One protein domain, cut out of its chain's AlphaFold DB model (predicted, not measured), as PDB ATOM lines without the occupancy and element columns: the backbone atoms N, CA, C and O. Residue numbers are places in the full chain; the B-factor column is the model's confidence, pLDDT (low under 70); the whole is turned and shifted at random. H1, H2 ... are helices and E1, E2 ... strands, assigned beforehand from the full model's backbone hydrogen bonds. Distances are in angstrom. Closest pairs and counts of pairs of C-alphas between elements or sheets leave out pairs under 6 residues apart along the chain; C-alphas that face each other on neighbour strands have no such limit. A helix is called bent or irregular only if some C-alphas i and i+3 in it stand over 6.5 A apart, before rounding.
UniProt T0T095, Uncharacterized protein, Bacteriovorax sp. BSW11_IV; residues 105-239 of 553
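What this domain is: This is residues 105 to 239 of the 553 residues of an uncharacterized protein of Bacteriovorax sp. BSW11_IV (UniProt T0T095). One antiparallel sheet of seven strands is curled like part of a barrel and folded back on itself, so that E1, E2 and E5 face E3, E6 and E7, with E4 as the hinge; the edge strands E1 and E7 stay apart, and the barrel is left unclosed. H3 caps one end of the curl, with H2 beyond it near the end of E2, while H1 packs on E1 toward the other end of the domain. The printed part has 135 residues with three named helices and seven named strands, in the order E1 H1 E2 H2 H3 E3 E4 E5 E6 E7, and the sheet runs E1 E2 E5 E4 E3 E6 E7. The class is mixed, helices and strands, though under half of the residues are in named elements. The whole is compact, with a radius of gyration of the C-alphas of 15.2 A, and elongated, spanning 45 by 28 by 22 A.

How they stand to each other: The strongly twisted sheet runs, strand beside strand, through E1 at residues 111 to 114, E2 at 140 to 147, E5 at 201 to 205, E4 at 190 to 195, E3 at 181 to 185, E6 at 215 to 222 and E7 at 230 to 237. It is a folded sheet, one sheet bent into two leaves that face each other, with 15 pairs of C-alphas within 11 A between E1 E2 E5 and E3 E6 E7. E4 pairs in a staggered way, with E3 over residues 190 to 192 and with E5 over residues 193 to 195. N 191 and O 183 are 2.9 A apart in the hairpin E3 and E4, and N 194 and O 203 are 2.8 A apart in the hairpin E4 and E5. E3, E4 and E5 form a meander, each strand the antiparallel neighbour of the one before. With E6 they make a Greek key, in which the first of four strands is the antiparallel neighbour of the fourth; N 182 and O 221 are 2.9 A apart. On one side of E5, E2 pairs with it through N 143 and O 202, 2.9 A. E1 pairs with E2 through N 111 and O 142, 2.9 A. In the hairpin E6 and E7, N 218 and O 234 are 2.7 A apart. H3, residues 160 to 165, is on the sheet at a height of 7.4 A; its closest C-alphas to E4 are those of Asn 161 and Thr 195, 5.1 A. H1, residues 127 to 132, is on the sheet at a height of 5.8 A; its closest C-alphas to E1 are those of Cys 131 and Cys 113, 5.2 A. H2, residues 149 to 152, is not on the sheet and is close to H3 but not clearly touching, with the C-alphas of Ile 151 and Trp 163 at 7.1 A. In H1 and H3 every O i to N i+4 pair is within hydrogen-bond range; H2 is too short for such a pair.

Where its parts are: E1 begins at C-alpha 111, (201.305, 238.525, 148.821), and is 10.0 A long. E2 is 22.1 A, E6 22.2 A and E7 20.6 A long; E7 bends by 51 degrees at residue 233 and ends at C-alpha 237, (211.741, 234.322, 146.765). E4 is 15.6 A, E5 14.1 A and E3 12.8 A long. H3 begins at C-alpha 160, (203.532, 255.339, 154.704), and is 8.6 A long; H1 is 8.4 A and H2 4.9 A.

The domain as a whole: The two C-alphas farthest apart are those of Ala 129 and Ser 172, 48.1 A. The printed part has no cut. The links E1 to H1 and H3 to E3 are long, with 12 and 15 residues. The mean pLDDT of the printed part is 80.7, and 27 residues are under 70, among them residues 120 to 125, 169 to 178 and 223 to 227.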
ATOM      1  N   PHE A 105     207.735 249.399 159.521       85.94
ATOM      2  CA  PHE A 105     207.828 247.960 159.762       85.94
ATOM      3  C   PHE A 105     206.964 247.213 158.750       85.94
ATOM      4  O   PHE A 105     205.741 247.369 158.747       85.94
ATOM      5  N   ILE A 106     207.566 246.431 157.864       84.38
ATOM      6  CA  ILE A 106     206.867 245.657 156.843       84.38
ATOM      7  C   ILE A 106     206.142 244.495 157.521       84.38
ATOM      8  O   ILE A 106     206.743 243.624 158.147       84.38
ATOM      9  N   ASN A 107     204.819 244.454 157.371       83.69
ATOM     10  CA  ASN A 107     204.023 243.372 157.929       83.69
ATOM     11  C   ASN A 107     204.283 242.069 157.155       83.69
ATOM     12  O   ASN A 107     204.455 242.058 155.934       83.69
ATOM     13  N   SER A 108     204.251 240.943 157.866       72.75
ATOM     14  CA  SER A 108     204.513 239.612 157.303       72.75
ATOM     15  C   SER A 108     203.379 239.059 156.426       72.75
ATOM     16  O   SER A 108     203.518 237.982 155.853       72.75
ATOM     17  N   ASP A 109     202.258 239.774 156.291       77.62
ATOM     18  CA  ASP A 109     201.044 239.334 155.595       77.62
ATOM     19  C   ASP A 109     200.972 239.734 154.108       77.62
ATOM     20  O   ASP A 109     199.891 239.801 153.522       77.62
ATOM     21  N   PHE A 110     202.119 239.981 153.477       85.56
ATOM     22  CA  PHE A 110     202.206 240.367 152.071       85.56
ATOM     23  C   PHE A 110     201.966 239.181 151.115       85.56
ATOM     24  O   PHE A 110     202.208 238.015 151.434       85.56
ATOM     25  N   CYS A 111     201.529 239.493 149.893       88.12
ATOM     26  CA  CYS A 111     201.305 238.525 148.821       88.12
ATOM     27  C   CYS A 111     201.964 238.999 147.529       88.12
ATOM     28  O   CYS A 111     201.834 240.163 147.166       88.12
ATOM     29  N   VAL A 112     202.626 238.104 146.795       89.88
ATOM     30  CA  VAL A 112     203.108 238.407 145.441       89.88
ATOM     31  C   VAL A 112     202.238 237.650 144.456       89.88
ATOM     32  O   VAL A 112     202.182 236.425 144.520       89.88
ATOM     33  N   CYS A 113     201.558 238.367 143.569       90.00
ATOM     34  CA  CYS A 113     200.605 237.794 142.629       90.00
ATOM     35  C   CYS A 113     201.096 237.917 141.187       90.00
ATOM     36  O   CYS A 113     201.659 238.940 140.801       90.00
ATOM     37  N   LYS A 114     200.840 236.886 140.382       87.19
ATOM     38  CA  LYS A 114     201.018 236.879 138.925       87.19
ATOM     39  C   LYS A 114     200.046 235.876 138.324       87.19
ATOM     40  O   LYS A 114     199.883 234.787 138.861       87.19
ATOM     41  N   ALA A 115     199.386 236.239 137.228       84.00
ATOM     42  CA  ALA A 115     198.464 235.365 136.500       84.00
ATOM     43  C   ALA A 115     197.407 234.687 137.403       84.00
ATOM     44  O   ALA A 115     197.125 233.501 137.262       84.00
ATOM     45  N   LYS A 116     196.812 235.449 138.335       83.81
ATOM     46  CA  LYS A 116     195.840 234.976 139.346       83.81
ATOM     47  C   LYS A 116     196.390 233.989 140.389       83.81
ATOM     48  O   LYS A 116     195.617 233.433 141.166       83.81
ATOM     49  N   GLN A 117     197.699 233.773 140.437       80.31
ATOM     50  CA  GLN A 117     198.354 232.855 141.366       80.31
ATOM     51  C   GLN A 117     199.317 233.600 142.289       80.31
ATOM     52  O   GLN A 117     199.798 234.686 141.965       80.31
ATOM     53  N   SER A 118     199.580 233.010 143.454       83.44
ATOM     54  CA  SER A 118     200.613 233.488 144.370       83.44
ATOM     55  C   SER A 118     201.973 232.931 143.952       83.44
ATOM     56  O   SER A 118     202.089 231.736 143.701       83.44
ATOM     57  N   VAL A 119     202.992 233.786 143.879       77.56
ATOM     58  CA  VAL A 119     204.302 233.485 143.270       77.56
ATOM     59  C   VAL A 119     205.486 233.762 144.200       77.56
ATOM     60  O   VAL A 119     206.586 234.061 143.746       77.56
ATOM     61  N   THR A 120     205.277 233.677 145.515       66.88
ATOM     62  CA  THR A 120     206.343 233.760 146.528       66.88
ATOM     63  C   THR A 120     206.212 232.623 147.543       66.88
ATOM     64  O   THR A 120     205.111 232.120 147.752       66.88
ATOM     65  N   LEU A 121     207.324 232.181 148.139       52.34
ATOM     66  CA  LEU A 121     207.359 231.071 149.111       52.34
ATOM     67  C   LEU A 121     207.015 231.490 150.551       52.34
ATOM     68  O   LEU A 121     206.565 230.665 151.340       52.34
ATOM     69  N   ASN A 122     207.170 232.773 150.884       50.25
ATOM     70  CA  ASN A 122     206.932 233.314 152.230       50.25
ATOM     71  C   ASN A 122     205.500 233.860 152.396       50.25
ATOM     72  O   ASN A 122     205.297 234.919 152.980       50.25
ATOM     73  N   THR A 123     204.499 233.193 151.817       55.66
ATOM     74  CA  THR A 123     203.132 233.734 151.761       55.66
ATOM     75  C   THR A 123     202.339 233.485 153.027       55.66
ATOM     76  O   THR A 123     202.280 232.360 153.526       55.66
ATOM     77  N   SER A 124     201.586 234.502 153.440       58.69
ATOM     78  CA  SER A 124     200.419 234.320 154.302       58.69
ATOM     79  C   SER A 124     199.446 233.285 153.696       58.69
ATOM     80  O   SER A 124     199.231 233.301 152.478       58.69
ATOM     81  N   PRO A 125     198.788 232.426 154.504       65.19
ATOM     82  CA  PRO A 125     197.816 231.429 154.028       65.19
ATOM     83  C   PRO A 125     196.676 231.998 153.164       65.19
ATOM     84  O   PRO A 125     196.033 231.267 152.417       65.19
ATOM     85  N   ASN A 126     196.427 233.308 153.246       75.00
ATOM     86  CA  ASN A 126     195.371 233.995 152.503       75.00
ATOM     87  C   ASN A 126     195.782 234.415 151.078       75.00
ATOM     88  O   ASN A 126     194.922 234.823 150.291       75.00
ATOM     89  N   CYS A 127     197.065 234.317 150.719       76.69
ATOM     90  CA  CYS A 127     197.562 234.789 149.427       76.69
ATOM     91  C   CYS A 127     196.988 234.071 148.199       76.69
ATOM     92  O   CYS A 127     196.719 234.763 147.220       76.69
ATOM     93  N   PRO A 128     196.712 232.751 148.206       78.06
ATOM     94  CA  PRO A 128     196.062 232.098 147.070       78.06
ATOM     95  C   PRO A 128     194.684 232.700 146.751       78.06
ATOM     96  O   PRO A 128     194.415 233.072 145.610       78.06
ATOM     97  N   ALA A 129     193.836 232.879 147.770       80.06
ATOM     98  CA  ALA A 129     192.508 233.469 147.605       80.06
ATOM     99  C   ALA A 129     192.585 234.948 147.198       80.06
ATOM    100  O   ALA A 129     191.825 235.404 146.344       80.06
ATOM    101  N   PHE A 130     193.528 235.696 147.776       87.19
ATOM    102  CA  PHE A 130     193.765 237.089 147.413       87.19
ATOM    103  C   PHE A 130     194.233 237.222 145.957       87.19
ATOM    104  O   PHE A 130     193.622 237.968 145.188       87.19
ATOM    105  N   CYS A 131     195.261 236.472 145.550       87.00
ATOM    106  CA  CYS A 131     195.824 236.530 144.204       87.00
ATOM    107  C   CYS A 131     194.852 236.039 143.128       87.00
ATOM    108  O   CYS A 131     194.877 236.586 142.030       87.00
ATOM    109  N   ALA A 132     193.924 235.129 143.441       84.94
ATOM    110  CA  ALA A 132     192.869 234.711 142.510       84.94
ATOM    111  C   ALA A 132     191.980 235.877 142.027       84.94
ATOM    112  O   ALA A 132     191.414 235.825 140.933       84.94
ATOM    113  N   THR A 133     191.874 236.951 142.822       90.69
ATOM    114  CA  THR A 133     191.132 238.175 142.465       90.69
ATOM    115  C   THR A 133     191.947 239.173 141.640       90.69
ATOM    116  O   THR A 133     191.407 240.171 141.162       90.69
ATOM    117  N   LYS A 134     193.252 238.934 141.482       91.62
ATOM    118  CA  LYS A 134     194.196 239.846 140.836       91.62
ATOM    119  C   LYS A 134     194.454 239.443 139.390       91.62
ATOM    120  O   LYS A 134     194.386 238.273 139.036       91.62
ATOM    121  N   THR A 135     194.721 240.422 138.531       90.00
ATOM    122  CA  THR A 135     194.873 240.208 137.076       90.00
ATOM    123  C   THR A 135     196.252 240.607 136.559       90.00
ATOM    124  O   THR A 135     196.432 240.788 135.359       90.00
ATOM    125  N   ASP A 136     197.233 240.725 137.453       90.31
ATOM    126  CA  ASP A 136     198.579 241.167 137.104       90.31
ATOM    127  C   ASP A 136     199.284 240.146 136.215       90.31
ATOM    128  O   ASP A 136     199.329 238.947 136.503       90.31
ATOM    129  N   THR A 137     199.853 240.634 135.118       87.62
ATOM    130  CA  THR A 137     200.636 239.830 134.173       87.62
ATOM    131  C   THR A 137     202.091 239.663 134.616       87.62
ATOM    132  O   THR A 137     202.779 238.767 134.136       87.62
ATOM    133  N   GLN A 138     202.555 240.510 135.535       90.56
ATOM    134  CA  GLN A 138     203.892 240.493 136.133       90.56
ATOM    135  C   GLN A 138     203.783 240.240 137.637       90.56
ATOM    136  O   GLN A 138     202.774 240.600 138.242       90.56
ATOM    137  N   ALA A 139     204.820 239.653 138.236       90.25
ATOM    138  CA  ALA A 139     204.916 239.435 139.672       90.25
ATOM    139  C   ALA A 139     204.832 240.770 140.407       90.25
ATOM    140  O   ALA A 139     205.751 241.593 140.367       90.25
ATOM    141  N   LYS A 140     203.698 240.980 141.071       94.38
ATOM    142  CA  LYS A 140     203.392 242.202 141.794       94.38
ATOM    143  C   LYS A 140     203.196 241.898 143.267       94.38
ATOM    144  O   LYS A 140     202.343 241.095 143.635       94.38
ATOM    145  N   LEU A 141     204.005 242.537 144.098       93.19
ATOM    146  CA  LEU A 141     203.916 242.475 145.545       93.19
ATOM    147  C   LEU A 141     202.814 243.410 146.035       93.19
ATOM    148  O   LEU A 141     202.732 244.559 145.608       93.19
ATOM    149  N   TYR A 142     202.011 242.902 146.959       94.06
ATOM    150  CA  TYR A 142     200.987 243.600 147.718       94.06
ATOM    151  C   TYR A 142     201.336 243.470 149.193       94.06
ATOM    152  O   TYR A 142     201.305 242.365 149.730       94.06
ATOM    153  N   GLY A 143     201.672 244.582 149.835       91.94
ATOM    154  CA  GLY A 143     202.118 244.594 151.220       91.94
ATOM    155  C   GLY A 143     201.428 245.664 152.049       91.94
ATOM    156  O   GLY A 143     200.736 246.557 151.544       91.94
ATOM    157  N   SER A 144     201.629 245.564 153.355       93.06
ATOM    158  CA  SER A 144     201.259 246.601 154.303       93.06
ATOM    159  C   SER A 144     202.389 246.829 155.297       93.06
ATOM    160  O   SER A 144     203.258 245.973 155.457       93.06
ATOM    161  N   VAL A 145     202.397 247.995 155.929       91.25
ATOM    162  CA  VAL A 145     203.367 248.335 156.967       91.25
ATOM    163  C   VAL A 145     202.660 248.779 158.241       91.25
ATOM    164  O   VAL A 145     201.539 249.296 158.216       91.25
ATOM    165  N   THR A 146     203.346 248.622 159.359       91.12
ATOM    166  CA  THR A 146     203.076 249.344 160.596       91.12
ATOM    167  C   THR A 146     204.047 250.519 160.667       91.12
ATOM    168  O   THR A 146     205.234 250.357 160.411       91.12
ATOM    169  N   VAL A 147     203.553 251.718 160.971       86.81
ATOM    170  CA  VAL A 147     204.392 252.919 161.102       86.81
ATOM    171  C   VAL A 147     204.539 253.300 162.573       86.81
ATOM    172  O   VAL A 147     203.581 253.197 163.341       86.81
ATOM    173  N   GLY A 148     205.738 253.724 162.963       77.38
ATOM    174  CA  GLY A 148     206.062 254.169 164.315       77.38
ATOM    175  C   GLY A 148     205.396 255.497 164.685       77.38
ATOM    176  O   GLY A 148     204.907 256.242 163.830       77.38
ATOM    177  N   SER A 149     205.402 255.821 165.980       76.31
ATOM    178  CA  SER A 149     204.804 257.053 166.512       76.31
ATOM    179  C   SER A 149     205.401 258.325 165.912       76.31
ATOM    180  O   SER A 149     204.694 259.318 165.787       76.31
ATOM    181  N   GLU A 150     206.665 258.290 165.498       74.62
ATOM    182  CA  GLU A 150     207.359 259.417 164.860       74.62
ATOM    183  C   GLU A 150     206.766 259.765 163.491       74.62
ATOM    184  O   GLU A 150     206.694 260.933 163.121       74.62
ATOM    185  N   ILE A 151     206.256 258.771 162.760       82.88
ATOM    186  CA  ILE A 151     205.561 258.981 161.484       82.88
ATOM    187  C   ILE A 151     204.105 259.381 161.729       82.88
ATOM    188  O   ILE A 151     203.608 260.305 161.087       82.88
ATOM    189  N   VAL A 152     203.417 258.712 162.660       80.12
ATOM    190  CA  VAL A 152     201.991 258.962 162.954       80.12
ATOM    191  C   VAL A 152     201.762 260.364 163.514       80.12
ATOM    192  O   VAL A 152     200.805 261.034 163.124       80.12
ATOM    193  N   ASN A 153     202.631 260.807 164.422       74.38
ATOM    194  CA  ASN A 153     202.470 262.075 165.128       74.38
ATOM    195  C   ASN A 153     203.052 263.269 164.363       74.38
ATOM    196  O   ASN A 153     202.835 264.401 164.787       74.38
ATOM    197  N   GLN A 154     203.758 263.038 163.251       80.19
ATOM    198  CA  GLN A 154     204.292 264.083 162.382       80.19
ATOM    199  C   GLN A 154     203.241 264.473 161.325       80.19
ATOM    200  O   GLN A 154     202.976 263.667 160.424       80.19
ATOM    201  N   PRO A 155     202.651 265.693 161.372       78.69
ATOM    202  CA  PRO A 155     201.597 266.107 160.441       78.69
ATOM    203  C   PRO A 155     201.969 266.009 158.959       78.69
ATOM    204  O   PRO A 155     201.081 265.844 158.122       78.69
ATOM    205  N   LEU A 156     203.263 266.098 158.628       81.19
ATOM    206  CA  LEU A 156     203.741 265.957 157.253       81.19
ATOM    207  C   LEU A 156     203.707 264.505 156.755       81.19
ATOM    208  O   LEU A 156     203.530 264.301 155.562       81.19
ATOM    209  N   PHE A 157     203.864 263.494 157.611       87.06
ATOM    210  CA  PHE A 157     203.929 262.097 157.168       87.06
ATOM    211  C   PHE A 157     202.612 261.363 157.424       87.06
ATOM    212  O   PHE A 157     201.955 260.939 156.473       87.06
ATOM    213  N   GLY A 158     202.219 261.211 158.690       86.62
ATOM    214  CA  GLY A 158     200.999 260.546 159.166       86.62
ATOM    215  C   GLY A 158     200.885 259.038 158.874       86.62
ATOM    216  O   GLY A 158     200.341 258.288 159.679       86.62
ATOM    217  N   ASN A 159     201.359 258.576 157.719       91.62
ATOM    218  CA  ASN A 159     201.296 257.205 157.215       91.62
ATOM    219  C   ASN A 159     202.428 256.956 156.202       91.62
ATOM    220  O   ASN A 159     203.167 257.874 155.839       91.62
ATOM    221  N   LEU A 160     202.529 255.719 155.704       93.06
ATOM    222  CA  LEU A 160     203.532 255.339 154.704       93.06
ATOM    223  C   LEU A 160     203.483 256.222 153.449       93.06
ATOM    224  O   LEU A 160     204.526 256.588 152.916       93.06
ATOM    225  N   ASN A 161     202.289 256.577 152.960       92.88
ATOM    226  CA  ASN A 161     202.177 257.404 151.762       92.88
ATOM    227  C   ASN A 161     202.799 258.784 151.983       92.88
ATOM    228  O   ASN A 161     203.649 259.180 151.198       92.88
ATOM    229  N   GLY A 162     202.423 259.495 153.050       89.06
ATOM    230  CA  GLY A 162     203.013 260.805 153.338       89.06
ATOM    231  C   GLY A 162     204.514 260.723 153.617       89.06
ATOM    232  O   GLY A 162     205.265 261.579 153.153       89.06
ATOM    233  N   TRP A 163     204.972 259.652 154.269       89.44
ATOM    234  CA  TRP A 163     206.401 259.392 154.457       89.44
ATOM    235  C   TRP A 163     207.152 259.166 153.133       89.44
ATOM    236  O   TRP A 163     208.304 259.563 153.026       89.44
ATOM    237  N   CYS A 164     206.508 258.604 152.109       89.19
ATOM    238  CA  CYS A 164     207.130 258.376 150.803       89.19
ATOM    239  C   CYS A 164     206.985 259.537 149.811       89.19
ATOM    240  O   CYS A 164     207.788 259.617 148.887       89.19
ATOM    241  N   THR A 165     205.956 260.385 149.937       88.25
ATOM    242  CA  THR A 165     205.570 261.332 148.870       88.25
ATOM    243  C   THR A 165     205.583 262.804 149.265       88.25
ATOM    244  O   THR A 165     205.563 263.653 148.376       88.25
ATOM    245  N   ASN A 166     205.584 263.147 150.557       86.50
ATOM    246  CA  ASN A 166     205.515 264.551 150.969       86.50
ATOM    247  C   ASN A 166     206.914 265.141 151.091       86.50
ATOM    248  O   ASN A 166     207.688 264.693 151.931       86.50
ATOM    249  N   ALA A 167     207.215 266.144 150.267       78.94
ATOM    250  CA  ALA A 167     208.502 266.827 150.264       78.94
ATOM    251  C   ALA A 167     208.774 267.539 151.601       78.94
ATOM    252  O   ALA A 167     207.929 268.286 152.099       78.94
ATOM    253  N   ILE A 168     209.967 267.328 152.145       75.62
ATOM    254  CA  ILE A 168     210.537 268.078 153.264       75.62
ATOM    255  C   ILE A 168     211.288 269.287 152.689       75.62
ATOM    256  O   ILE A 168     212.062 269.159 151.741       75.62
ATOM    257  N   GLN A 169     211.030 270.482 153.226       61.22
ATOM    258  CA  GLN A 169     211.626 271.738 152.735       61.22
ATOM    259  C   GLN A 169     212.651 272.370 153.690       61.22
ATOM    260  O   GLN A 169     213.060 273.509 153.476       61.22
ATOM    261  N   THR A 170     213.064 271.674 154.744       53.69
ATOM    262  CA  THR A 170     213.969 272.212 155.770       53.69
ATOM    263  C   THR A 170     215.347 271.564 155.666       53.69
ATOM    264  O   THR A 170     215.411 270.341 155.619       53.69
ATOM    265  N   GLY A 171     216.415 272.373 155.643       53.09
ATOM    266  CA  GLY A 171     217.810 271.913 155.704       53.09
ATOM    267  C   GLY A 171     218.651 272.135 154.437       53.09
ATOM    268  O   GLY A 171     218.205 272.712 153.443       53.09
ATOM    269  N   SER A 172     219.900 271.665 154.489       47.69
ATOM    270  CA  SER A 172     220.943 271.798 153.451       47.69
ATOM    271  C   SER A 172     220.705 270.945 152.194       47.69
ATOM    272  O   SER A 172     221.408 271.119 151.200       47.69
ATOM    273  N   ASN A 173     219.732 270.028 152.230       51.66
ATOM    274  CA  ASN A 173     219.348 269.128 151.137       51.66
ATOM    275  C   ASN A 173     217.812 269.083 151.008       51.66
ATOM    276  O   ASN A 173     217.180 268.205 151.591       51.66
ATOM    277  N   PRO A 174     217.183 270.017 150.275       59.75
ATOM    278  CA  PRO A 174     215.740 269.981 150.057       59.75
ATOM    279  C   PRO A 174     215.335 268.757 149.228       59.75
ATOM    280  O   PRO A 174     216.009 268.406 148.254       59.75
ATOM    281  N   ASP A 175     214.193 268.155 149.569       62.38
ATOM    282  CA  ASP A 175     213.615 267.064 148.790       62.38
ATOM    283  C   ASP A 175     213.378 267.494 147.331       62.38
ATOM    284  O   ASP A 175     213.011 268.648 147.058       62.38
ATOM    285  N   PRO A 176     213.482 266.567 146.358       61.53
ATOM    286  CA  PRO A 176     212.898 266.812 145.048       61.53
ATOM    287  C   PRO A 176     211.398 267.098 145.200       61.53
ATOM    288  O   PRO A 176     210.741 266.574 146.095       61.53
ATOM    289  N   ALA A 177     210.815 267.862 144.270       62.75
ATOM    290  CA  ALA A 177     209.393 268.237 144.310       62.75
ATOM    291  C   ALA A 177     208.413 267.041 144.415       62.75
ATOM    292  O   ALA A 177     207.246 267.232 144.747       62.75
ATOM    293  N   THR A 178     208.886 265.823 144.129       68.44
ATOM    294  CA  THR A 178     208.173 264.552 144.299       68.44
ATOM    295  C   THR A 178     209.138 263.480 144.849       68.44
ATOM    296  O   THR A 178     209.798 262.801 144.046       68.44
ATOM    297  N   PRO A 179     209.287 263.333 146.180       78.25
ATOM    298  CA  PRO A 179     210.026 262.212 146.758       78.25
ATOM    299  C   PRO A 179     209.299 260.890 146.472       78.25
ATOM    300  O   PRO A 179     208.104 260.875 146.152       78.25
ATOM    301  N   GLN A 180     210.048 259.785 146.505       85.00
ATOM    302  CA  GLN A 180     209.517 258.458 146.208       85.00
ATOM    303  C   GLN A 180     210.312 257.375 146.943       85.00
ATOM    304  O   GLN A 180     211.537 257.435 147.019       85.00
ATOM    305  N   CYS A 181     209.605 256.351 147.415       91.25
ATOM    306  CA  CYS A 181     210.205 255.157 148.000       91.25
ATOM    307  C   CYS A 181     210.485 254.069 146.958       91.25
ATOM    308  O   CYS A 181     209.741 253.886 145.986       91.25
ATOM    309  N   PHE A 182     211.515 253.278 147.238       92.75
ATOM    310  CA  PHE A 182     211.909 252.103 146.474       92.75
ATOM    311  C   PHE A 182     211.984 250.890 147.397       92.75
ATOM    312  O   PHE A 182     212.315 251.023 148.568       92.75
ATOM    313  N   LEU A 183     211.691 249.703 146.873       93.25
ATOM    314  CA  LEU A 183     212.141 248.457 147.471       93.25
ATOM    315  C   LEU A 183     213.569 248.236 146.992       93.25
ATOM    316  O   LEU A 183     213.776 248.007 145.799       93.25
ATOM    317  N   THR A 184     214.525 248.316 147.908       91.06
ATOM    318  CA  THR A 184     215.941 248.087 147.632       91.06
ATOM    319  C   THR A 184     216.320 246.690 148.110       91.06
ATOM    320  O   THR A 184     216.055 246.318 149.249       91.06
ATOM    321  N   ALA A 185     216.929 245.889 147.242       85.50
ATOM    322  CA  ALA A 185     217.530 244.620 147.622       85.50
ATOM    323  C   ALA A 185     218.921 244.844 148.225       85.50
ATOM    324  O   ALA A 185     219.657 245.724 147.781       85.50
ATOM    325  N   LYS A 186     219.348 243.990 149.166       75.81
ATOM    326  CA  LYS A 186     220.740 243.992 149.669       75.81
ATOM    327  C   LYS A 186     221.787 243.821 148.557       75.81
ATOM    328  O   LYS A 186     222.924 244.250 148.714       75.81
ATOM    329  N   THR A 187     221.400 243.196 147.451       69.19
ATOM    330  CA  THR A 187     222.201 242.995 146.236       69.19
ATOM    331  C   THR A 187     222.273 244.238 145.334       69.19
ATOM    332  O   THR A 187     223.102 244.279 144.428       69.19
ATOM    333  N   GLY A 188     221.490 245.284 145.629       83.25
ATOM    334  CA  GLY A 188     221.555 246.605 144.997       83.25
ATOM    335  C   GLY A 188     220.424 246.917 144.013       83.25
ATOM    336  O   GLY A 188     220.309 248.056 143.562       83.25
ATOM    337  N   GLU A 189     219.572 245.953 143.671       89.62
ATOM    338  CA  GLU A 189     218.425 246.162 142.788       89.62
ATOM    339  C   GLU A 189     217.361 247.050 143.446       89.62
ATOM    340  O   GLU A 189     217.075 246.917 144.635       89.62
ATOM    341  N   GLN A 190     216.730 247.930 142.663       91.88
ATOM    342  CA  GLN A 190     215.701 248.850 143.150       91.88
ATOM    343  C   GLN A 190     214.413 248.741 142.338       91.88
ATOM    344  O   GLN A 190     214.419 248.787 141.106       91.88
ATOM    345  N   VAL A 191     213.288 248.638 143.045       93.25
ATOM    346  CA  VAL A 191     211.944 248.553 142.468       93.25
ATOM    347  C   VAL A 191     211.088 249.701 142.988       93.25
ATOM    348  O   VAL A 191     211.042 249.954 144.186       93.25
ATOM    349  N   ASN A 192     210.368 250.386 142.099       93.00
ATOM    350  CA  ASN A 192     209.455 251.457 142.497       93.00
ATOM    351  C   ASN A 192     208.356 250.945 143.434       93.00
ATOM    352  O   ASN A 192     207.654 249.983 143.108       93.00
ATOM    353  N   VAL A 193     208.145 251.657 144.540       94.31
ATOM    354  CA  VAL A 193     207.008 251.425 145.431       94.31
ATOM    355  C   VAL A 193     205.884 252.385 145.079       94.31
ATOM    356  O   VAL A 193     206.086 253.592 144.947       94.31
ATOM    357  N   THR A 194     204.681 251.838 144.939       95.06
ATOM    358  CA  THR A 194     203.436 252.598 144.838       95.06
ATOM    359  C   THR A 194     202.745 252.576 146.194       95.06
ATOM    360  O   THR A 194     202.435 251.504 146.710       95.06
ATOM    361  N   THR A 195     202.496 253.746 146.770       94.19
ATOM    362  CA  THR A 195     201.766 253.929 148.032       94.19
ATOM    363  C   THR A 195     200.396 254.561 147.772       94.19
ATOM    364  O   THR A 195     200.133 255.062 146.676       94.19
ATOM    365  N   PHE A 196     199.491 254.499 148.757       93.50
ATOM    366  CA  PHE A 196     198.124 255.015 148.607       93.50
ATOM    367  C   PHE A 196     197.760 256.025 149.703       93.50
ATOM    368  O   PHE A 196     197.939 255.708 150.888       93.50
ATOM    369  N   PRO A 197     197.184 257.194 149.347       92.75
ATOM    370  CA  PRO A 197     196.830 258.241 150.301       92.75
ATOM    371  C   PRO A 197     195.982 257.738 151.471       92.75
ATOM    372  O   PRO A 197     194.987 257.041 151.278       92.75
ATOM    373  N   GLY A 198     196.366 258.121 152.691       88.69
ATOM    374  CA  GLY A 198     195.635 257.763 153.910       88.69
ATOM    375  C   GLY A 198     195.777 256.298 154.333       88.69
ATOM    376  O   GLY A 198     195.028 255.849 155.198       88.69
ATOM    377  N   THR A 199     196.702 255.538 153.738       93.38
ATOM    378  CA  THR A 199     196.907 254.119 154.058       93.38
ATOM    379  C   THR A 199     198.373 253.794 154.332       93.38
ATOM    380  O   THR A 199     199.277 254.517 153.919       93.38
ATOM    381  N   ASN A 200     198.594 252.644 154.971       94.12
ATOM    382  CA  ASN A 200     199.908 252.020 155.127       94.12
ATOM    383  C   ASN A 200     200.086 250.824 154.176       94.12
ATOM    384  O   ASN A 200     200.718 249.832 154.527       94.12
ATOM    385  N   LYS A 201     199.455 250.866 152.999       95.25
ATOM    386  CA  LYS A 201     199.545 249.801 151.994       95.25
ATOM    387  C   LYS A 201     200.480 250.211 150.874       95.25
ATOM    388  O   LYS A 201     200.568 251.395 150.541       95.25
ATOM    389  N   PHE A 202     201.122 249.221 150.273       95.62
ATOM    390  CA  PHE A 202     202.000 249.445 149.142       95.62
ATOM    391  C   PHE A 202     201.944 248.313 148.122       95.62
ATOM    392  O   PHE A 202     201.589 247.173 148.429       95.62
ATOM    393  N   GLU A 203     202.302 248.663 146.894       96.50
ATOM    394  CA  GLU A 203     202.408 247.753 145.767       96.50
ATOM    395  C   GLU A 203     203.739 247.957 145.039       96.50
ATOM    396  O   GLU A 203     204.201 249.087 144.890       96.50
ATOM    397  N   ALA A 204     204.340 246.875 144.547       95.31
ATOM    398  CA  ALA A 204     205.579 246.942 143.773       95.31
ATOM    399  C   ALA A 204     205.603 245.872 142.678       95.31
ATOM    400  O   ALA A 204     205.320 244.705 142.938       95.31
ATOM    401  N   VAL A 205     205.939 246.262 141.448       95.25
ATOM    402  CA  VAL A 205     206.089 245.327 140.321       95.25
ATOM    403  C   VAL A 205     207.535 244.847 140.291       95.25
ATOM    404  O   VAL A 205     208.432 245.623 139.985       95.25
ATOM    405  N   LEU A 206     207.758 243.585 140.649       92.06
ATOM    406  CA  LEU A 206     209.093 243.040 140.896       92.06
ATOM    407  C   LEU A 206     209.806 242.613 139.606       92.06
ATOM    408  O   LEU A 206     211.030 242.650 139.542       92.06
ATOM    409  N   GLU A 207     209.056 242.237 138.570       88.12
ATOM    410  CA  GLU A 207     209.614 241.903 137.257       88.12
ATOM    411  C   GLU A 207     209.809 243.150 136.378       88.12
ATOM    412  O   GLU A 207     208.949 244.033 136.359       88.12
ATOM    413  N   PRO A 208     210.881 243.204 135.563       86.19
ATOM    414  CA  PRO A 208     211.924 242.186 135.367       86.19
ATOM    415  C   PRO A 208     213.116 242.315 136.334       86.19
ATOM    416  O   PRO A 208     214.107 241.612 136.169       86.19
ATOM    417  N   THR A 209     213.052 243.247 137.289       89.44
ATOM    418  CA  THR A 209     214.180 243.639 138.145       89.44
ATOM    419  C   THR A 209     214.657 242.519 139.068       89.44
ATOM    420  O   THR A 209     215.859 242.324 139.210       89.44
ATOM    421  N   LEU A 210     213.733 241.781 139.687       84.19
ATOM    422  CA  LEU A 210     214.038 240.624 140.526       84.19
ATOM    423  C   LEU A 210     213.801 239.335 139.740       84.19
ATOM    424  O   LEU A 210     212.753 239.159 139.112       84.19
ATOM    425  N   LEU A 211     214.771 238.426 139.795       78.75
ATOM    426  CA  LEU A 211     214.725 237.160 139.072       78.75
ATOM    427  C   LEU A 211     213.956 236.086 139.851       78.75
ATOM    428  O   LEU A 211     213.923 236.064 141.082       78.75
ATOM    429  N   PHE A 212     213.360 235.151 139.114       74.19
ATOM    430  CA  PHE A 212     212.790 233.938 139.695       74.19
ATOM    431  C   PHE A 212     213.878 233.041 140.294       74.19
ATOM    432  O   PHE A 212     215.043 233.101 139.900       74.19
ATOM    433  N   ASP A 213     213.487 232.223 141.273       64.38
ATOM    434  CA  ASP A 213     214.337 231.250 141.967       64.38
ATOM    435  C   ASP A 213     215.558 231.842 142.698       64.38
ATOM    436  O   ASP A 213     216.404 231.100 143.192       64.38
ATOM    437  N   THR A 214     215.610 233.168 142.847       63.66
ATOM    438  CA  THR A 214     216.658 233.886 143.582       63.66
ATOM    439  C   THR A 214     216.064 234.513 144.847       63.66
ATOM    440  O   THR A 214     215.056 235.220 144.756       63.66
ATOM    441  N   PRO A 215     216.614 234.234 146.047       68.62
ATOM    442  CA  PRO A 215     216.145 234.862 147.273       68.62
ATOM    443  C   PRO A 215     216.688 236.290 147.366       68.62
ATOM    444  O   PRO A 215     217.887 236.516 147.230       68.62
ATOM    445  N   TYR A 216     215.811 237.240 147.667       73.50
ATOM    446  CA  TYR A 216     216.164 238.636 147.889       73.50
ATOM    447  C   TYR A 216     215.756 239.060 149.293       73.50
ATOM    448  O   TYR A 216     214.676 238.711 149.767       73.50
ATOM    449  N   VAL A 217     216.608 239.847 149.944       77.12
ATOM    450  CA  VAL A 217     216.281 240.560 151.181       77.12
ATOM    451  C   VAL A 217     216.091 242.023 150.808       77.12
ATOM    452  O   VAL A 217     217.038 242.664 150.353       77.12
ATOM    453  N   LEU A 218     214.862 242.507 150.947       84.38
ATOM    454  CA  LEU A 218     214.392 243.815 150.515       84.38
ATOM    455  C   LEU A 218     214.094 244.708 151.718       84.38
ATOM    456  O   LEU A 218     213.658 244.210 152.749       84.38
ATOM    457  N   ASN A 219     214.229 246.017 151.569       89.31
ATOM    458  CA  ASN A 219     213.677 247.021 152.479       89.31
ATOM    459  C   ASN A 219     213.042 248.164 151.678       89.31
ATOM    460  O   ASN A 219     213.375 248.374 150.513       89.31
ATOM    461  N   ILE A 220     212.109 248.897 152.281       91.88
ATOM    462  CA  ILE A 220     211.604 250.151 151.721       91.88
ATOM    463  C   ILE A 220     212.602 251.243 152.087       91.88
ATOM    464  O   ILE A 220     212.858 251.490 153.261       91.88
ATOM    465  N   GLN A 221     213.149 251.905 151.078       90.06
ATOM    466  CA  GLN A 221     214.135 252.956 151.223       90.06
ATOM    467  C   GLN A 221     213.672 254.220 150.501       90.06
ATOM    468  O   GLN A 221     213.243 254.181 149.344       90.06
ATOM    469  N   GLU A 222     213.807 255.354 151.175       84.19
ATOM    470  CA  GLU A 222     213.800 256.661 150.529       84.19
ATOM    471  C   GLU A 222     215.206 256.916 149.961       84.19
ATOM    472  O   GLU A 222     216.187 256.715 150.667       84.19
ATOM    473  N   THR A 223     215.340 257.277 148.682       66.69
ATOM    474  CA  THR A 223     216.655 257.361 148.007       66.69
ATOM    475  C   THR A 223     217.024 258.760 147.510       66.69
ATOM    476  O   THR A 223     218.042 258.917 146.833       66.69
ATOM    477  N   ARG A 224     216.212 259.789 147.783       63.78
ATOM    478  CA  ARG A 224     216.344 261.113 147.158       63.78
ATOM    479  C   ARG A 224     216.487 262.279 148.132       63.78
ATOM    480  O   ARG A 224     216.758 263.379 147.655       63.78
ATOM    481  N   THR A 225     216.374 262.068 149.443       56.03
ATOM    482  CA  THR A 225     216.477 263.137 150.459       56.03
ATOM    483  C   THR A 225     217.806 263.130 151.216       56.03
ATOM    484  O   THR A 225     217.971 263.833 152.206       56.03
ATOM    485  N   GLY A 226     218.779 262.315 150.789       52.78
ATOM    486  CA  GLY A 226     220.118 262.238 151.392       52.78
ATOM    487  C   GLY A 226     220.188 261.495 152.735       52.78
ATOM    488  O   GLY A 226     221.249 260.971 153.061       52.78
ATOM    489  N   THR A 227     219.075 261.366 153.466       62.56
ATOM    490  CA  THR A 227     218.980 260.580 154.713       62.56
ATOM    491  C   THR A 227     218.961 259.074 154.467       62.56
ATOM    492  O   THR A 227     219.318 258.308 155.356       62.56
ATOM    493  N   ASN A 228     218.578 258.639 153.261       72.19
ATOM    494  CA  ASN A 228     218.480 257.230 152.881       72.19
ATOM    495  C   ASN A 228     217.626 256.392 153.845       72.19
ATOM    496  O   ASN A 228     217.912 255.209 154.018       72.19
ATOM    497  N   ALA A 229     216.607 257.006 154.463       81.12
ATOM    498  CA  ALA A 229     215.854 256.402 155.553       81.12
ATOM    499  C   ALA A 229     215.214 255.068 155.130       81.12
ATOM    500  O   ALA A 229     214.613 254.979 154.051       81.12
ATOM    501  N   GLN A 230     215.350 254.036 155.965       85.50
ATOM    502  CA  GLN A 230     214.962 252.662 155.625       85.50
ATOM    503  C   GLN A 230     213.935 252.074 156.593       85.50
ATOM    504  O   GLN A 230     213.895 252.422 157.773       85.50
ATOM    505  N   SER A 231     213.122 251.156 156.073       85.81
ATOM    506  CA  SER A 231     212.338 250.214 156.867       85.81
ATOM    507  C   SER A 231     213.190 249.037 157.346       85.81
ATOM    508  O   SER A 231     214.331 248.845 156.919       85.81
ATOM    509  N   ASP A 232     212.565 248.172 158.141       74.69
ATOM    510  CA  ASP A 232     213.029 246.802 158.345       74.69
ATOM    511  C   ASP A 232     213.024 245.965 157.044       74.69
ATOM    512  O   ASP A 232     212.624 246.413 155.960       74.69
ATOM    513  N   TYR A 233     213.535 244.737 157.151       78.31
ATOM    514  CA  TYR A 233     213.775 243.863 156.010       78.31
ATOM    515  C   TYR A 233     212.682 242.815 155.821       78.31
ATOM    516  O   TYR A 233     212.224 242.169 156.760       78.31
ATOM    517  N   LEU A 234     212.381 242.550 154.557       78.06
ATOM    518  CA  LEU A 234     211.533 241.473 154.091       78.06
ATOM    519  C   LEU A 234     212.328 240.542 153.170       78.06
ATOM    520  O   LEU A 234     212.948 240.993 152.214       78.06
ATOM    521  N   GLN A 235     212.237 239.228 153.373       72.75
ATOM    522  CA  GLN A 235     212.767 238.255 152.420       72.75
ATOM    523  C   GLN A 235     211.690 237.790 151.431       72.75
ATOM    524  O   GLN A 235     210.627 237.309 151.833       72.75
ATOM    525  N   VAL A 236     211.992 237.856 150.133       69.56
ATOM    526  CA  VAL A 236     211.147 237.322 149.058       69.56
ATOM    527  C   VAL A 236     211.915 236.314 148.208       69.56
ATOM    528  O   VAL A 236     213.106 236.469 147.960       69.56
ATOM    529  N   LEU A 237     211.221 235.281 147.736       71.44
ATOM    530  CA  LEU A 237     211.741 234.322 146.765       71.44
ATOM    531  C   LEU A 237     210.656 234.085 145.723       71.44
ATOM    532  O   LEU A 237     209.638 233.460 146.022       71.44
ATOM    533  N   LEU A 238     210.867 234.624 144.521       70.25
ATOM    534  CA  LEU A 238     209.901 234.548 143.430       70.25
ATOM    535  C   LEU A 238     209.905 233.159 142.796       70.25
ATOM    536  O   LEU A 238     210.964 232.604 142.504       70.25
ATOM    537  N   LYS A 239     208.720 232.609 142.536       66.56
ATOM    538  CA  LYS A 239     208.522 231.331 141.839       66.56
ATOM    539  C   LYS A 239     207.669 231.537 140.603       66.56
ATOM    540  O   LYS A 239     206.667 232.236 140.667       66.56
TER     541      LYS A 239